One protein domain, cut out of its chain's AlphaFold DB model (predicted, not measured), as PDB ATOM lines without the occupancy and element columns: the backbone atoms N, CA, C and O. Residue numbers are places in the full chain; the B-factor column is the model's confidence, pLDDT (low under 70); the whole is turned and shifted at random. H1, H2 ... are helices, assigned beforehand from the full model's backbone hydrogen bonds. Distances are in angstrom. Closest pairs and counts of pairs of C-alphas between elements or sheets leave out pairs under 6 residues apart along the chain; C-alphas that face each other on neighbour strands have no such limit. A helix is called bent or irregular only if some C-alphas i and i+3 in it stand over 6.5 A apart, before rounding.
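This is residues 116 to 233 of the 259 residues of the protein "Pkinase_fungal domain-containing protein" of Candolleomyces aberdarensis (UniProt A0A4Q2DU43). H2, H5 and H6 make an up-and-down bundle, each running against the one before it, and H4 crosses H5 steeply on the side away from H6. The short H1 and H3 pack on H4 within its residues 162 to 169. The printed part has 118 residues, with six named helices, H1 to H6 in chain order, and no named strand: all helix. It is compact and rounded, with a radius of gyration of the C-alphas of 14.3 A and spans of 41 by 38 by 23 A.

Find C-alpha 122 at (-49.677, -62.623, -86.354), where H1 begins, residues 122 to 126. H2, residues 136 to 151, runs 23.6 A; H3 is residues 156 to 159, 6.5 A. H4, residues 162 to 178, runs 25.7 A with a kink of 31 degrees near residue 172; it is only just irregular, C-alphas 175 and 178 being 6.54 A apart. H5, residues 186 to 208, runs 33.5 A with a kink of 47 degrees near residue 193; it is irregular, C-alphas 187 and 190 being 7.6 A apart. H6, residues 217 to 227, ends at C-alpha 227 (-57.297, -48.765, -99.605).

Look first at Cys 151 and Ala 188, the closest C-alphas of H2 and H5, 5.1 A apart; these helices touch, opposite ways, at 36 degrees, only just a steep tilt. H5 and H6 form a helical hairpin, closest at C-alphas 194 and 227, 5.2 A. H4 touches H5 at a steep tilt of 67 degrees, closest at C-alphas 173 and 200, 5.9 A. H4 and H6 are apart. O i to N i+4 pairs are within hydrogen-bond range throughout H1, and in 11 of 12 in H2, 11 of 13 in H4, 15 of 19 in H5 and 6 of 7 in H6; H3 is too short for one.

The C-alphas farthest apart, of Ser 128 and Arg 233, are 43.4 A apart. The printed part has no cut and no long link. Confidence is under 70 at residues 129 to 131, 211 to 212 and 229 to 233.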
ATOM      1  N   THR A 116     -46.323 -70.624 -94.696       90.12
ATOM      2  CA  THR A 116     -45.057 -69.907 -94.828       90.12
ATOM      3  C   THR A 116     -44.962 -68.847 -93.732       90.12
ATOM      4  O   THR A 116     -45.794 -67.942 -93.684       90.12
ATOM      5  N   LYS A 117     -43.955 -68.936 -92.849       91.25
ATOM      6  CA  LYS A 117     -43.831 -68.082 -91.649       91.25
ATOM      7  C   LYS A 117     -43.958 -66.581 -91.957       91.25
ATOM      8  O   LYS A 117     -44.639 -65.850 -91.246       91.25
ATOM      9  N   GLN A 118     -43.360 -66.144 -93.063       92.69
ATOM     10  CA  GLN A 118     -43.373 -64.771 -93.574       92.69
ATOM     11  C   GLN A 118     -44.796 -64.245 -93.797       92.69
ATOM     12  O   GLN A 118     -45.076 -63.072 -93.573       92.69
ATOM     13  N   PHE A 119     -45.709 -65.113 -94.222       93.44
ATOM     14  CA  PHE A 119     -47.074 -64.756 -94.605       93.44
ATOM     15  C   PHE A 119     -48.102 -65.248 -93.593       93.44
ATOM     16  O   PHE A 119     -49.274 -64.940 -93.709       93.44
ATOM     17  N   MET A 120     -47.687 -65.974 -92.563       92.44
ATOM     18  CA  MET A 120     -48.578 -66.439 -91.509       92.44
ATOM     19  C   MET A 120     -49.160 -65.256 -90.714       92.44
ATOM     20  O   MET A 120     -48.462 -64.264 -90.479       92.44
ATOM     21  N   ALA A 121     -50.430 -65.360 -90.320       92.19
ATOM     22  CA  ALA A 121     -51.097 -64.371 -89.476       92.19
ATOM     23  C   ALA A 121     -50.377 -64.193 -88.126       92.19
ATOM     24  O   ALA A 121     -49.733 -65.116 -87.622       92.19
ATOM     25  N   THR A 122     -50.433 -62.992 -87.559       92.38
ATOM     26  CA  THR A 122     -49.677 -62.623 -86.354       92.38
ATOM     27  C   THR A 122     -50.081 -63.437 -85.131       92.38
ATOM     28  O   THR A 122     -49.220 -63.793 -84.329       92.38
ATOM     29  N   ASP A 123     -51.348 -63.810 -85.005       88.75
ATOM     30  CA  ASP A 123     -51.833 -64.658 -83.918       88.75
ATOM     31  C   ASP A 123     -51.335 -66.113 -84.022       88.75
ATOM     32  O   ASP A 123     -50.960 -66.715 -83.013       88.75
ATOM     33  N   LEU A 124     -51.221 -66.655 -85.237       89.69
ATOM     34  CA  LEU A 124     -50.605 -67.958 -85.504       89.69
ATOM     35  C   LEU A 124     -49.093 -67.956 -85.192       89.69
ATOM     36  O   LEU A 124     -48.521 -68.991 -84.830       89.69
ATOM     37  N   LEU A 125     -48.438 -66.795 -85.308       91.69
ATOM     38  CA  LEU A 125     -47.024 -66.618 -84.974       91.69
ATOM     39  C   LEU A 125     -46.777 -66.478 -83.461       91.69
ATOM     40  O   LEU A 125     -45.786 -67.014 -82.965       91.69
ATOM     41  N   SER A 126     -47.653 -65.775 -82.735       88.62
ATOM     42  CA  SER A 126     -47.465 -65.452 -81.311       88.62
ATOM     43  C   SER A 126     -48.009 -66.504 -80.349       88.62
ATOM     44  O   SER A 126     -47.479 -66.668 -79.249       88.62
ATOM     45  N   THR A 127     -49.056 -67.231 -80.738       81.50
ATOM     46  CA  THR A 127     -49.691 -68.210 -79.853       81.50
ATOM     47  C   THR A 127     -48.718 -69.345 -79.569       81.50
ATOM     48  O   THR A 127     -48.135 -69.890 -80.496       81.50
ATOM     49  N   SER A 128     -48.519 -69.740 -78.312       75.00
ATOM     50  CA  SER A 128     -47.766 -70.952 -77.943       75.00
ATOM     51  C   SER A 128     -48.657 -72.198 -77.857       75.00
ATOM     52  O   SER A 128     -48.149 -73.313 -77.896       75.00
ATOM     53  N   ASN A 129     -49.978 -72.012 -77.779       64.25
ATOM     54  CA  ASN A 129     -50.947 -73.065 -77.485       64.25
ATOM     55  C   ASN A 129     -51.322 -73.930 -78.699       64.25
ATOM     56  O   ASN A 129     -51.408 -73.467 -79.835       64.25
ATOM     57  N   GLU A 130     -51.615 -75.198 -78.417       63.66
ATOM     58  CA  GLU A 130     -51.847 -76.276 -79.389       63.66
ATOM     59  C   GLU A 130     -53.248 -76.285 -80.023       63.66
ATOM     60  O   GLU A 130     -53.603 -77.241 -80.700       63.66
ATOM     61  N   THR A 131     -54.092 -75.272 -79.814       69.44
ATOM     62  CA  THR A 131     -55.452 -75.237 -80.393       69.44
ATOM     63  C   THR A 131     -55.695 -73.940 -81.145       69.44
ATOM     64  O   THR A 131     -56.508 -73.100 -80.769       69.44
ATOM     65  N   LEU A 132     -54.956 -73.775 -82.238       71.25
ATOM     66  CA  LEU A 132     -55.176 -72.694 -83.187       71.25
ATOM     67  C   LEU A 132     -56.313 -73.077 -84.132       71.25
ATOM     68  O   LEU A 132     -56.168 -73.963 -84.969       71.25
ATOM     69  N   CYS A 133     -57.459 -72.416 -83.988       74.38
ATOM     70  CA  CYS A 133     -58.518 -72.489 -84.985       74.38
ATOM     71  C   CYS A 133     -58.185 -71.500 -86.101       74.38
ATOM     72  O   CYS A 133     -58.031 -70.308 -85.833       74.38
ATOM     73  N   ARG A 134     -58.065 -71.981 -87.343       71.31
ATOM     74  CA  ARG A 134     -57.846 -71.099 -88.490       71.31
ATOM     75  C   ARG A 134     -59.101 -70.259 -88.731       71.31
ATOM     76  O   ARG A 134     -60.178 -70.807 -88.960       71.31
ATOM     77  N   LEU A 135     -58.965 -68.940 -88.659       78.75
ATOM     78  CA  LEU A 135     -60.050 -67.983 -88.859       78.75
ATOM     79  C   LEU A 135     -59.944 -67.363 -90.255       78.75
ATOM     80  O   LEU A 135     -58.852 -67.236 -90.801       78.75
ATOM     81  N   TYR A 136     -61.067 -66.901 -90.810       71.69
ATOM     82  CA  TYR A 136     -61.089 -66.197 -92.101       71.69
ATOM     83  C   TYR A 136     -60.162 -64.970 -92.135       71.69
ATOM     84  O   TYR A 136     -59.563 -64.669 -93.166       71.69
ATOM     85  N   GLY A 137     -59.978 -64.306 -90.986       83.50
ATOM     86  CA  GLY A 137     -59.028 -63.203 -90.838       83.50
ATOM     87  C   GLY A 137     -57.573 -63.596 -91.116       83.50
ATOM     88  O   GLY A 137     -56.806 -62.751 -91.567       83.50
ATOM     89  N   HIS A 138     -57.196 -64.870 -90.935       87.56
ATOM     90  CA  HIS A 138     -55.827 -65.329 -91.190       87.56
ATOM     91  C   HIS A 138     -55.464 -65.259 -92.663       87.56
ATOM     92  O   HIS A 138     -54.368 -64.822 -92.993       87.56
ATOM     93  N   ASP A 139     -56.381 -65.656 -93.545       85.56
ATOM     94  CA  ASP A 139     -56.119 -65.641 -94.983       85.56
ATOM     95  C   ASP A 139     -56.015 -64.197 -95.499       85.56
ATOM     96  O   ASP A 139     -55.124 -63.894 -96.294       85.56
ATOM     97  N   LEU A 140     -56.862 -63.282 -95.004       87.38
ATOM     98  CA  LEU A 140     -56.730 -61.856 -95.318       87.38
ATOM     99  C   LEU A 140     -55.395 -61.302 -94.815       87.38
ATOM    100  O   LEU A 140     -54.674 -60.650 -95.571       87.38
ATOM    101  N   GLU A 141     -55.046 -61.568 -93.560       92.19
ATOM    102  CA  GLU A 141     -53.781 -61.116 -92.997       92.19
ATOM    103  C   GLU A 141     -52.584 -61.654 -93.791       92.19
ATOM    104  O   GLU A 141     -51.640 -60.916 -94.081       92.19
ATOM    105  N   SER A 142     -52.637 -62.915 -94.225       91.31
ATOM    106  CA  SER A 142     -51.622 -63.488 -95.102       91.31
ATOM    107  C   SER A 142     -51.471 -62.720 -96.409       91.31
ATOM    108  O   SER A 142     -50.346 -62.440 -96.825       91.31
ATOM    109  N   ILE A 143     -52.577 -62.312 -97.032       89.31
ATOM    110  CA  ILE A 143     -52.561 -61.489 -98.248       89.31
ATOM    111  C   ILE A 143     -51.938 -60.121 -97.976       89.31
ATOM    112  O   ILE A 143     -51.113 -59.657 -98.765       89.31
ATOM    113  N   ILE A 144     -52.295 -59.492 -96.858       92.62
ATOM    114  CA  ILE A 144     -51.735 -58.204 -96.436       92.62
ATOM    115  C   ILE A 144     -50.209 -58.313 -96.302       92.62
ATOM    116  O   ILE A 144     -49.481 -57.482 -96.851       92.62
ATOM    117  N   TRP A 145     -49.711 -59.376 -95.668       94.12
ATOM    118  CA  TRP A 145     -48.271 -59.613 -95.544       94.12
ATOM    119  C   TRP A 145     -47.592 -59.948 -96.875       94.12
ATOM    120  O   TRP A 145     -46.469 -59.499 -97.103       94.12
ATOM    121  N   CYS A 146     -48.263 -60.662 -97.783       92.75
ATOM    122  CA  CYS A 146     -47.777 -60.871 -99.148       92.75
ATOM    123  C   CYS A 146     -47.622 -59.545 -99.904       92.75
ATOM    124  O   CYS A 146     -46.602 -59.335-100.559       92.75
ATOM    125  N   LEU A 147     -48.595 -58.631 -99.794       91.19
ATOM    126  CA  LEU A 147     -48.529 -57.304-100.415       91.19
ATOM    127  C   LEU A 147     -47.392 -56.465 -99.833       91.19
ATOM    128  O   LEU A 147     -46.616 -55.881-100.593       91.19
ATOM    129  N   ALA A 148     -47.265 -56.439 -98.505       92.31
ATOM    130  CA  ALA A 148     -46.192 -55.735 -97.812       92.31
ATOM    131  C   ALA A 148     -44.813 -56.239 -98.263       92.31
ATOM    132  O   ALA A 148     -43.978 -55.453 -98.712       92.31
ATOM    133  N   TRP A 149     -44.613 -57.561 -98.238       92.12
ATOM    134  CA  TRP A 149     -43.364 -58.200 -98.649       92.12
ATOM    135  C   TRP A 149     -43.067 -58.017-100.139       92.12
ATOM    136  O   TRP A 149     -41.914 -57.819-100.526       92.12
ATOM    137  N   TYR A 150     -44.093 -58.067-100.991       90.25
ATOM    138  CA  TYR A 150     -43.926 -57.796-102.411       90.25
ATOM    139  C   TYR A 150     -43.433 -56.368-102.644       90.25
ATOM    140  O   TYR A 150     -42.512 -56.169-103.433       90.25
ATOM    141  N   CYS A 151     -44.004 -55.385-101.947       90.19
ATOM    142  CA  CYS A 151     -43.566 -54.003-102.095       90.19
ATOM    143  C   CYS A 151     -42.146 -53.797-101.559       90.19
ATOM    144  O   CYS A 151     -41.317 -53.197-102.242       90.19
ATOM    145  N   LYS A 152     -41.860 -54.325-100.367       90.00
ATOM    146  CA  LYS A 152     -40.567 -54.188 -99.696       90.00
ATOM    147  C   LYS A 152     -40.174 -55.513 -99.028       90.00
ATOM    148  O   LYS A 152     -40.631 -55.802 -97.920       90.00
ATOM    149  N   PRO A 153     -39.337 -56.332 -99.685       89.38
ATOM    150  CA  PRO A 153     -38.926 -57.621 -99.143       89.38
ATOM    151  C   PRO A 153     -38.109 -57.457 -97.865       89.38
ATOM    152  O   PRO A 153     -37.074 -56.797 -97.864       89.38
ATOM    153  N   GLU A 154     -38.541 -58.120 -96.798       87.88
ATOM    154  CA  GLU A 154     -37.867 -58.072 -95.504       87.88
ATOM    155  C   GLU A 154     -37.048 -59.353 -95.283       87.88
ATOM    156  O   GLU A 154     -37.583 -60.469 -95.286       87.88
ATOM    157  N   LYS A 155     -35.724 -59.203 -95.138       88.12
ATOM    158  CA  LYS A 155     -34.792 -60.337 -95.005       88.12
ATOM    159  C   LYS A 155     -34.968 -61.044 -93.664       88.12
ATOM    160  O   LYS A 155     -34.880 -62.272 -93.617       88.12
ATOM    161  N   SER A 156     -35.277 -60.286 -92.610       85.31
ATOM    162  CA  SER A 156     -35.483 -60.823 -91.259       85.31
ATOM    163  C   SER A 156     -36.662 -61.798 -91.172       85.31
ATOM    164  O   SER A 156     -36.719 -62.617 -90.267       85.31
ATOM    165  N   TRP A 157     -37.582 -61.828 -92.140       86.75
ATOM    166  CA  TRP A 157     -38.716 -62.755 -92.067       86.75
ATOM    167  C   TRP A 157     -38.362 -64.202 -92.456       86.75
ATOM    168  O   TRP A 157     -39.181 -65.098 -92.256       86.75
ATOM    169  N   LYS A 158     -37.180 -64.462 -93.039       84.88
ATOM    170  CA  LYS A 158     -36.837 -65.791 -93.582       84.88
ATOM    171  C   LYS A 158     -36.277 -66.778 -92.562       84.88
ATOM    172  O   LYS A 158     -36.679 -67.939 -92.582       84.88
ATOM    173  N   ASN A 159     -35.373 -66.329 -91.698       83.88
ATOM    174  CA  ASN A 159     -34.521 -67.239 -90.922       83.88
ATOM    175  C   ASN A 159     -34.832 -67.245 -89.423       83.88
ATOM    176  O   ASN A 159     -34.200 -67.973 -88.667       83.88
ATOM    177  N   GLU A 160     -35.818 -66.459 -89.003       88.38
ATOM    178  CA  GLU A 160     -36.088 -66.208 -87.595       88.38
ATOM    179  C   GLU A 160     -37.125 -67.185 -87.015       88.38
ATOM    180  O   GLU A 160     -37.857 -67.903 -87.727       88.38
ATOM    181  N   CYS A 161     -37.192 -67.242 -85.684       92.56
ATOM    182  CA  CYS A 161     -38.235 -68.003 -85.002       92.56
ATOM    183  C   CYS A 161     -39.607 -67.313 -85.163       92.56
ATOM    184  O   CYS A 161     -39.696 -66.137 -85.513       92.56
ATOM    185  N   LEU A 162     -40.709 -68.039 -84.922       91.75
ATOM    186  CA  LEU A 162     -42.067 -67.502 -85.130       91.75
ATOM    187  C   LEU A 162     -42.324 -66.230 -84.307       91.75
ATOM    188  O   LEU A 162     -42.889 -65.262 -84.813       91.75
ATOM    189  N   MET A 163     -41.853 -66.227 -83.059       92.31
ATOM    190  CA  MET A 163     -42.002 -65.106 -82.135       92.31
ATOM    191  C   MET A 163     -41.237 -63.865 -82.612       92.31
ATOM    192  O   MET A 163     -41.716 -62.740 -82.461       92.31
ATOM    193  N   ASP A 164     -40.072 -64.054 -83.227       93.69
ATOM    194  CA  ASP A 164     -39.286 -62.947 -83.765       93.69
ATOM    195  C   ASP A 164     -39.925 -62.393 -85.037       93.69
ATOM    196  O   ASP A 164     -40.088 -61.181 -85.149       93.69
ATOM    197  N   ILE A 165     -40.432 -63.249 -85.933       93.50
ATOM    198  CA  ILE A 165     -41.200 -62.802 -87.109       93.50
ATOM    199  C   ILE A 165     -42.433 -61.997 -86.682       93.50
ATOM    200  O   ILE A 165     -42.712 -60.953 -87.270       93.50
ATOM    201  N   TYR A 166     -43.146 -62.430 -85.639       93.44
ATOM    202  CA  TYR A 166     -44.249 -61.655 -85.065       93.44
ATOM    203  C   TYR A 166     -43.800 -60.258 -84.614       93.44
ATOM    204  O   TYR A 166     -44.411 -59.259 -84.996       93.44
ATOM    205  N   ARG A 167     -42.713 -60.170 -83.835       92.38
ATOM    206  CA  ARG A 167     -42.181 -58.884 -83.350       92.38
ATOM    207  C   ARG A 167     -41.747 -57.994 -84.508       92.38
ATOM    208  O   ARG A 167     -42.048 -56.800 -84.503       92.38
ATOM    209  N   PHE A 168     -41.090 -58.573 -85.512       92.62
ATOM    210  CA  PHE A 168     -40.677 -57.850 -86.706       92.62
ATOM    211  C   PHE A 168     -41.872 -57.324 -87.484       92.62
ATOM    212  O   PHE A 168     -41.836 -56.169 -87.880       92.62
ATOM    213  N   LYS A 169     -42.948 -58.096 -87.653       92.81
ATOM    214  CA  LYS A 169     -44.171 -57.630 -88.323       92.81
ATOM    215  C   LYS A 169     -44.810 -56.434 -87.622       92.81
ATOM    216  O   LYS A 169     -45.131 -55.449 -88.284       92.81
ATOM    217  N   LEU A 170     -44.939 -56.488 -86.295       90.06
ATOM    218  CA  LEU A 170     -45.483 -55.369 -85.519       90.06
ATOM    219  C   LEU A 170     -44.593 -54.125 -85.609       90.06
ATOM    220  O   LEU A 170     -45.074 -53.034 -85.909       90.06
ATOM    221  N   SER A 171     -43.283 -54.299 -85.424       90.12
ATOM    222  CA  SER A 171     -42.312 -53.211 -85.570       90.12
ATOM    223  C   SER A 171     -42.325 -52.626 -86.986       90.12
ATOM    224  O   SER A 171     -42.305 -51.408 -87.165       90.12
ATOM    225  N   TRP A 172     -42.427 -53.487 -88.003       90.81
ATOM    226  CA  TRP A 172     -42.470 -53.108 -89.410       90.81
ATOM    227  C   TRP A 172     -43.707 -52.264 -89.719       90.81
ATOM    228  O   TRP A 172     -43.566 -51.223 -90.364       90.81
ATOM    229  N   ALA A 173     -44.886 -52.660 -89.224       88.38
ATOM    230  CA  ALA A 173     -46.140 -51.930 -89.420       88.38
ATOM    231  C   ALA A 173     -46.083 -50.502 -88.852       88.38
ATOM    232  O   ALA A 173     -46.656 -49.582 -89.433       88.38
ATOM    233  N   HIS A 174     -45.365 -50.300 -87.746       85.38
ATOM    234  CA  HIS A 174     -45.190 -48.981 -87.136       85.38
ATOM    235  C   HIS A 174     -44.070 -48.163 -87.790       85.38
ATOM    236  O   HIS A 174     -44.232 -46.967 -88.019       85.38
ATOM    237  N   SER A 175     -42.949 -48.801 -88.131       86.31
ATOM    238  CA  SER A 175     -41.739 -48.106 -88.592       86.31
ATOM    239  C   SER A 175     -41.793 -47.707 -90.068       86.31
ATOM    240  O   SER A 175     -41.195 -46.704 -90.457       86.31
ATOM    241  N   ASN A 176     -42.509 -48.463 -90.909       81.12
ATOM    242  CA  ASN A 176     -42.462 -48.236 -92.357       81.12
ATOM    243  C   ASN A 176     -43.332 -47.069 -92.847       81.12
ATOM    244  O   ASN A 176     -43.172 -46.643 -93.988       81.12
ATOM    245  N   LEU A 177     -44.184 -46.494 -91.986       73.56
ATOM    246  CA  LEU A 177     -45.019 -45.323 -92.302       73.56
ATOM    247  C   LEU A 177     -44.212 -44.079 -92.687       73.56
ATOM    248  O   LEU A 177     -44.695 -43.265 -93.470       73.56
ATOM    249  N   ALA A 178     -42.988 -43.960 -92.176       72.19
ATOM    250  CA  ALA A 178     -42.105 -42.826 -92.429       72.19
ATOM    251  C   ALA A 178     -40.951 -43.151 -93.394       72.19
ATOM    252  O   ALA A 178     -40.086 -42.305 -93.617       72.19
ATOM    253  N   THR A 179     -40.874 -44.376 -93.933       71.06
ATOM    254  CA  THR A 179     -39.673 -44.791 -94.668       71.06
ATOM    255  C   THR A 179     -39.621 -44.188 -96.079       71.06
ATOM    256  O   THR A 179     -40.623 -44.240 -96.798       71.06
ATOM    257  N   PRO A 180     -38.456 -43.657 -96.505       71.62
ATOM    258  CA  PRO A 180     -38.238 -43.189 -97.870       71.62
ATOM    259  C   PRO A 180     -38.505 -44.272 -98.920       71.62
ATOM    260  O   PRO A 180     -38.337 -45.465 -98.670       71.62
ATOM    261  N   LEU A 181     -38.875 -43.842-100.129       76.19
ATOM    262  CA  LEU A 181     -39.286 -44.731-101.223       76.19
ATOM    263  C   LEU A 181     -38.125 -45.552-101.841       76.19
ATOM    264  O   LEU A 181     -38.327 -46.248-102.832       76.19
ATOM    265  N   GLU A 182     -36.911 -45.443-101.298       81.75
ATOM    266  CA  GLU A 182     -35.668 -45.918-101.922       81.75
ATOM    267  C   GLU A 182     -35.500 -47.447-101.877       81.75
ATOM    268  O   GLU A 182     -34.864 -48.014-102.762       81.75
ATOM    269  N   ASP A 183     -36.154 -48.123-100.926       84.44
ATOM    270  CA  ASP A 183     -36.042 -49.580-100.727       84.44
ATOM    271  C   ASP A 183     -37.216 -50.391-101.306       84.44
ATOM    272  O   ASP A 183     -37.365 -51.586-101.033       84.44
ATOM    273  N   ILE A 184     -38.110 -49.750-102.059       88.94
ATOM    274  CA  ILE A 184     -39.317 -50.392-102.591       88.94
ATOM    275  C   ILE A 184     -39.033 -50.910-103.996       88.94
ATOM    276  O   ILE A 184     -38.352 -50.264-104.796       88.94
ATOM    277  N   ARG A 185     -39.607 -52.067-104.338       84.81
ATOM    278  CA  ARG A 185     -39.579 -52.558-105.720       84.81
ATOM    279  C   ARG A 185     -40.194 -51.509-106.642       84.81
ATOM    280  O   ARG A 185     -41.335 -51.093-106.429       84.81
ATOM    281  N   LYS A 186     -39.480 -51.104-107.694       85.75
ATOM    282  CA  LYS A 186     -39.946 -50.063-108.633       85.75
ATOM    283  C   LYS A 186     -41.323 -50.403-109.210       85.75
ATOM    284  O   LYS A 186     -42.186 -49.544-109.351       85.75
ATOM    285  N   GLU A 187     -41.547 -51.686-109.445       83.69
ATOM    286  CA  GLU A 187     -42.771 -52.293-109.952       83.69
ATOM    287  C   GLU A 187     -43.966 -52.196-108.990       83.69
ATOM    288  O   GLU A 187     -45.123 -52.316-109.398       83.69
ATOM    289  N   ALA A 188     -43.683 -52.027-107.701       84.12
ATOM    290  CA  ALA A 188     -44.651 -51.983-106.618       84.12
ATOM    291  C   ALA A 188     -44.868 -50.565-106.074       84.12
ATOM    292  O   ALA A 188     -45.674 -50.392-105.161       84.12
ATOM    293  N   ALA A 189     -44.197 -49.549-106.626       84.81
ATOM    294  CA  ALA A 189     -44.265 -48.175-106.127       84.81
ATOM    295  C   ALA A 189     -45.713 -47.658-106.011       84.81
ATOM    296  O   ALA A 189     -46.077 -47.046-105.010       84.81
ATOM    297  N   ALA A 190     -46.567 -47.988-106.987       81.38
ATOM    298  CA  ALA A 190     -47.985 -47.623-106.977       81.38
ATOM    299  C   ALA A 190     -48.817 -48.370-105.913       81.38
ATOM    300  O   ALA A 190     -49.854 -47.875-105.477       81.38
ATOM    301  N   LEU A 191     -48.374 -49.557-105.490       85.12
ATOM    302  CA  LEU A 191     -49.045 -50.375-104.476       85.12
ATOM    303  C   LEU A 191     -48.552 -50.074-103.063       85.12
ATOM    304  O   LEU A 191     -49.277 -50.360-102.114       85.12
ATOM    305  N   TRP A 192     -47.358 -49.494-102.915       88.00
ATOM    306  CA  TRP A 192     -46.715 -49.311-101.617       88.00
ATOM    307  C   TRP A 192     -47.598 -48.575-100.619       88.00
ATOM    308  O   TRP A 192     -47.868 -49.087 -99.537       88.00
ATOM    309  N   ARG A 193     -48.078 -47.386-100.994       87.56
ATOM    310  CA  ARG A 193     -48.866 -46.554-100.086       87.56
ATOM    311  C   ARG A 193     -50.204 -47.219 -99.719       87.56
ATOM    312  O   ARG A 193     -50.459 -47.337 -98.523       87.56
ATOM    313  N   PRO A 194     -51.014 -47.730-100.671       88.81
ATOM    314  CA  PRO A 194     -52.192 -48.537-100.347       88.81
ATOM    315  C   PRO A 194     -51.904 -49.741 -99.443       88.81
ATOM    316  O   PRO A 194     -52.615 -49.953 -98.463       88.81
ATOM    317  N   ALA A 195     -50.851 -50.511 -99.735       90.62
ATOM    318  CA  ALA A 195     -50.485 -51.695 -98.962       90.62
ATOM    319  C   ALA A 195     -50.090 -51.327 -97.528       90.62
ATOM    320  O   ALA A 195     -50.546 -51.963 -96.584       90.62
ATOM    321  N   LEU A 196     -49.301 -50.269 -97.352       90.69
ATOM    322  CA  LEU A 196     -48.871 -49.795 -96.043       90.69
ATOM    323  C   LEU A 196     -50.039 -49.251 -95.214       90.69
ATOM    324  O   LEU A 196     -50.148 -49.556 -94.027       90.69
ATOM    325  N   CYS A 197     -50.943 -48.492 -95.838       90.88
ATOM    326  CA  CYS A 197     -52.162 -48.036 -95.178       90.88
ATOM    327  C   CYS A 197     -53.063 -49.214 -94.772       90.88
ATOM    328  O   CYS A 197     -53.596 -49.206 -93.663       90.88
ATOM    329  N   LEU A 198     -53.173 -50.246 -95.618       92.94
ATOM    330  CA  LEU A 198     -53.909 -51.469 -95.301       92.94
ATOM    331  C   LEU A 198     -53.267 -52.241 -94.137       92.94
ATOM    332  O   LEU A 198     -53.986 -52.639 -93.225       92.94
ATOM    333  N   VAL A 199     -51.936 -52.405 -94.126       93.31
ATOM    334  CA  VAL A 199     -51.204 -53.024 -93.004       93.31
ATOM    335  C   VAL A 199     -51.488 -52.265 -91.712       93.31
ATOM    336  O   VAL A 199     -51.890 -52.879 -90.729       93.31
ATOM    337  N   LYS A 200     -51.344 -50.932 -91.719       91.88
ATOM    338  CA  LYS A 200     -51.595 -50.101 -90.536       91.88
ATOM    339  C   LYS A 200     -53.024 -50.280 -90.026       91.88
ATOM    340  O   LYS A 200     -53.217 -50.560 -88.850       91.88
ATOM    341  N   ALA A 201     -54.014 -50.145 -90.903       92.69
ATOM    342  CA  ALA A 201     -55.415 -50.236 -90.513       92.69
ATOM    343  C   ALA A 201     -55.796 -51.643 -90.021       92.69
ATOM    344  O   ALA A 201     -56.575 -51.771 -89.079       92.69
ATOM    345  N   TRP A 202     -55.210 -52.693 -90.607       92.81
ATOM    346  CA  TRP A 202     -55.342 -54.061 -90.109       92.81
ATOM    347  C   TRP A 202     -54.749 -54.211 -88.704       92.81
ATOM    348  O   TRP A 202     -55.423 -54.716 -87.810       92.81
ATOM    349  N   THR A 203     -53.524 -53.728 -88.477       90.88
ATOM    350  CA  THR A 203     -52.872 -53.783 -87.160       90.88
ATOM    351  C   THR A 203     -53.628 -52.970 -86.106       90.88
ATOM    352  O   THR A 203     -53.836 -53.468 -85.001       90.88
ATOM    353  N   ASP A 204     -54.093 -51.764 -86.443       90.50
ATOM    354  CA  ASP A 204     -54.894 -50.917 -85.550       90.50
ATOM    355  C   ASP A 204     -56.215 -51.604 -85.168       90.50
ATOM    356  O   ASP A 204     -56.631 -51.569 -84.006       90.50
ATOM    357  N   MET A 205     -56.866 -52.269 -86.131       90.12
ATOM    358  CA  MET A 205     -58.072 -53.055 -85.880       90.12
ATOM    359  C   MET A 205     -57.782 -54.244 -84.960       90.12
ATOM    360  O   MET A 205     -58.472 -54.399 -83.956       90.12
ATOM    361  N   LEU A 206     -56.743 -55.040 -85.236       87.50
ATOM    362  CA  LEU A 206     -56.351 -56.154 -84.364       87.50
ATOM    363  C   LEU A 206     -56.073 -55.692 -82.928       87.50
ATOM    364  O   LEU A 206     -56.500 -56.347 -81.976       87.50
ATOM    365  N   TRP A 207     -55.401 -54.549 -82.771       87.44
ATOM    366  CA  TRP A 207     -55.127 -53.956 -81.462       87.44
ATOM    367  C   TRP A 207     -56.412 -53.528 -80.743       87.44
ATOM    368  O   TRP A 207     -56.577 -53.784 -79.551       87.44
ATOM    369  N   SER A 208     -57.345 -52.916 -81.476       88.00
ATOM    370  CA  SER A 208     -58.607 -52.405 -80.927       88.00
ATOM    371  C   SER A 208     -59.542 -53.515 -80.439       88.00
ATOM    372  O   SER A 208     -60.266 -53.315 -79.467       88.00
ATOM    373  N   LEU A 209     -59.516 -54.692 -81.073       84.81
ATOM    374  CA  LEU A 209     -60.392 -55.818 -80.725       84.81
ATOM    375  C   LEU A 209     -59.912 -56.636 -79.512       84.81
ATOM    376  O   LEU A 209     -60.592 -57.580 -79.098       84.81
ATOM    377  N   GLY A 210     -58.735 -56.325 -78.955       78.69
ATOM    378  CA  GLY A 210     -58.210 -56.981 -77.750       78.69
ATOM    379  C   GLY A 210     -58.073 -58.508 -77.863       78.69
ATOM    380  O   GLY A 210     -58.106 -59.201 -76.850       78.69
ATOM    381  N   GLY A 211     -57.978 -59.043 -79.087       69.25
ATOM    382  CA  GLY A 211     -57.877 -60.481 -79.367       69.25
ATOM    383  C   GLY A 211     -59.146 -61.309 -79.110       69.25
ATOM    384  O   GLY A 211     -59.085 -62.532 -79.224       69.25
ATOM    385  N   GLY A 212     -60.278 -60.686 -78.756       68.25
ATOM    386  CA  GLY A 212     -61.503 -61.400 -78.371       68.25
ATOM    387  C   GLY A 212     -62.637 -61.338 -79.393       68.25
ATOM    388  O   GLY A 212     -63.403 -62.296 -79.525       68.25
ATOM    389  N   GLU A 213     -62.765 -60.228 -80.118       76.94
ATOM    390  CA  GLU A 213     -63.872 -60.034 -81.055       76.94
ATOM    391  C   GLU A 213     -63.528 -60.570 -82.451       76.94
ATOM    392  O   GLU A 213     -62.423 -60.390 -82.965       76.94
ATOM    393  N   LYS A 214     -64.484 -61.266 -83.075       77.75
ATOM    394  CA  LYS A 214     -64.299 -61.836 -84.413       77.75
ATOM    395  C   LYS A 214     -64.541 -60.762 -85.467       77.75
ATOM    396  O   LYS A 214     -65.661 -60.277 -85.594       77.75
ATOM    397  N   VAL A 215     -63.519 -60.469 -86.267       82.94
ATOM    398  CA  VAL A 215     -63.664 -59.655 -87.482       82.94
ATOM    399  C   VAL A 215     -64.585 -60.388 -88.461       82.94
ATOM    400  O   VAL A 215     -64.359 -61.565 -88.758       82.94
ATOM    401  N   THR A 216     -65.629 -59.718 -88.949       84.44
ATOM    402  CA  THR A 216     -66.532 -60.306 -89.949       84.44
ATOM    403  C   THR A 216     -65.965 -60.156 -91.360       84.44
ATOM    404  O   THR A 216     -65.171 -59.255 -91.635       84.44
ATOM    405  N   ASP A 217     -66.427 -60.980 -92.303       77.81
ATOM    406  CA  ASP A 217     -66.053 -60.829 -93.716       77.81
ATOM    407  C   ASP A 217     -66.469 -59.460 -94.276       77.81
ATOM    408  O   ASP A 217     -65.754 -58.859 -95.076       77.81
ATOM    409  N   GLY A 218     -67.583 -58.903 -93.795       80.69
ATOM    410  CA  GLY A 218     -68.004 -57.550 -94.153       80.69
ATOM    411  C   GLY A 218     -67.013 -56.471 -93.702       80.69
ATOM    412  O   GLY A 218     -66.827 -55.478 -94.407       80.69
ATOM    413  N   ASP A 219     -66.357 -56.653 -92.558       85.75
ATOM    414  CA  ASP A 219     -65.346 -55.717 -92.047       85.75
ATOM    415  C   ASP A 219     -64.036 -55.854 -92.820       85.75
ATOM    416  O   ASP A 219     -63.483 -54.853 -93.276       85.75
ATOM    417  N   ASN A 220     -63.617 -57.095 -93.076       84.56
ATOM    418  CA  ASN A 220     -62.483 -57.436 -93.933       84.56
ATOM    419  C   ASN A 220     -62.597 -56.776 -95.315       84.56
ATOM    420  O   ASN A 220     -61.681 -56.088 -95.773       84.56
ATOM    421  N   MET A 221     -63.751 -56.931 -95.968       80.81
ATOM    422  CA  MET A 221     -63.999 -56.352 -97.289       80.81
ATOM    423  C   MET A 221     -64.026 -54.825 -97.244       80.81
ATOM    424  O   MET A 221     -63.444 -54.175 -98.114       80.81
ATOM    425  N   ARG A 222     -64.661 -54.229 -96.224       84.81
ATOM    426  CA  ARG A 222     -64.669 -52.769 -96.039       84.81
ATOM    427  C   ARG A 222     -63.262 -52.214 -95.847       84.81
ATOM    428  O   ARG A 222     -62.947 -51.182 -96.437       84.81
ATOM    429  N   LEU A 223     -62.418 -52.913 -95.091       87.50
ATOM    430  CA  LEU A 223     -61.025 -52.535 -94.895       87.50
ATOM    431  C   LEU A 223     -60.265 -52.529 -96.223       87.50
ATOM    432  O   LEU A 223     -59.681 -51.513 -96.590       87.50
ATOM    433  N   VAL A 224     -60.313 -53.635 -96.972       85.50
ATOM    434  CA  VAL A 224     -59.620 -53.744 -98.265       85.50
ATOM    435  C   VAL A 224     -60.109 -52.663 -99.231       85.50
ATOM    436  O   VAL A 224     -59.290 -51.998 -99.859       85.50
ATOM    437  N   HIS A 225     -61.421 -52.422 -99.298       83.25
ATOM    438  CA  HIS A 225     -62.009 -51.389-100.156       83.25
ATOM    439  C   HIS A 225     -61.660 -49.954 -99.758       83.25
ATOM    440  O   HIS A 225     -61.706 -49.065-100.610       83.25
ATOM    441  N   GLY A 226     -61.292 -49.715 -98.498       86.69
ATOM    442  CA  GLY A 226     -60.802 -48.416 -98.049       86.69
ATOM    443  C   GLY A 226     -59.471 -48.019 -98.693       86.69
ATOM    444  O   GLY A 226     -59.206 -46.830 -98.856       86.69
ATOM    445  N   PHE A 227     -58.655 -49.000 -99.099       86.56
ATOM    446  CA  PHE A 227     -57.297 -48.765 -99.605       86.56
ATOM    447  C   PHE A 227     -57.090 -49.214-101.051       86.56
ATOM    448  O   PHE A 227     -56.281 -48.623-101.764       86.56
ATOM    449  N   PHE A 228     -57.834 -50.223-101.503       80.69
ATOM    450  CA  PHE A 228     -57.766 -50.752-102.859       80.69
ATOM    451  C   PHE A 228     -59.121 -50.583-103.550       80.69
ATOM    452  O   PHE A 228     -60.147 -51.020-103.018       80.69
ATOM    453  N   PRO A 229     -59.163 -49.969-104.745       65.81
ATOM    454  CA  PRO A 229     -60.416 -49.799-105.458       65.81
ATOM    455  C   PRO A 229     -61.013 -51.154-105.839       65.81
ATOM    456  O   PRO A 229     -60.300 -52.117-106.133       65.81
ATOM    457  N   TYR A 230     -62.343 -51.205-105.882       60.41
ATOM    458  CA  TYR A 230     -63.047 -52.339-106.461       60.41
ATOM    459  C   TYR A 230     -62.656 -52.445-107.943       60.41
ATOM    460  O   TYR A 230     -62.763 -51.449-108.663       60.41
ATOM    461  N   PRO A 231     -62.210 -53.614-108.425       51.25
ATOM    462  CA  PRO A 231     -62.036 -53.805-109.848       51.25
ATOM    463  C   PRO A 231     -63.414 -53.756-110.481       51.25
ATOM    464  O   PRO A 231     -64.302 -54.543-110.150       51.25
ATOM    465  N   GLU A 232     -63.606 -52.775-111.344       47.62
ATOM    466  CA  GLU A 232     -64.870 -52.581-112.019       47.62
ATOM    467  C   GLU A 232     -65.389 -53.857-112.657       47.62
ATOM    468  O   GLU A 232     -64.661 -54.612-113.310       47.62
ATOM    469  N   ARG A 233     -66.690 -54.075-112.490       49.59
ATOM    470  CA  ARG A 233     -67.364 -55.094-113.270       49.59
ATOM    471  C   ARG A 233     -67.392 -54.629-114.735       49.59
ATOM    472  O   ARG A 233     -67.544 -53.436-114.976       49.59
TER     473      ARG A 233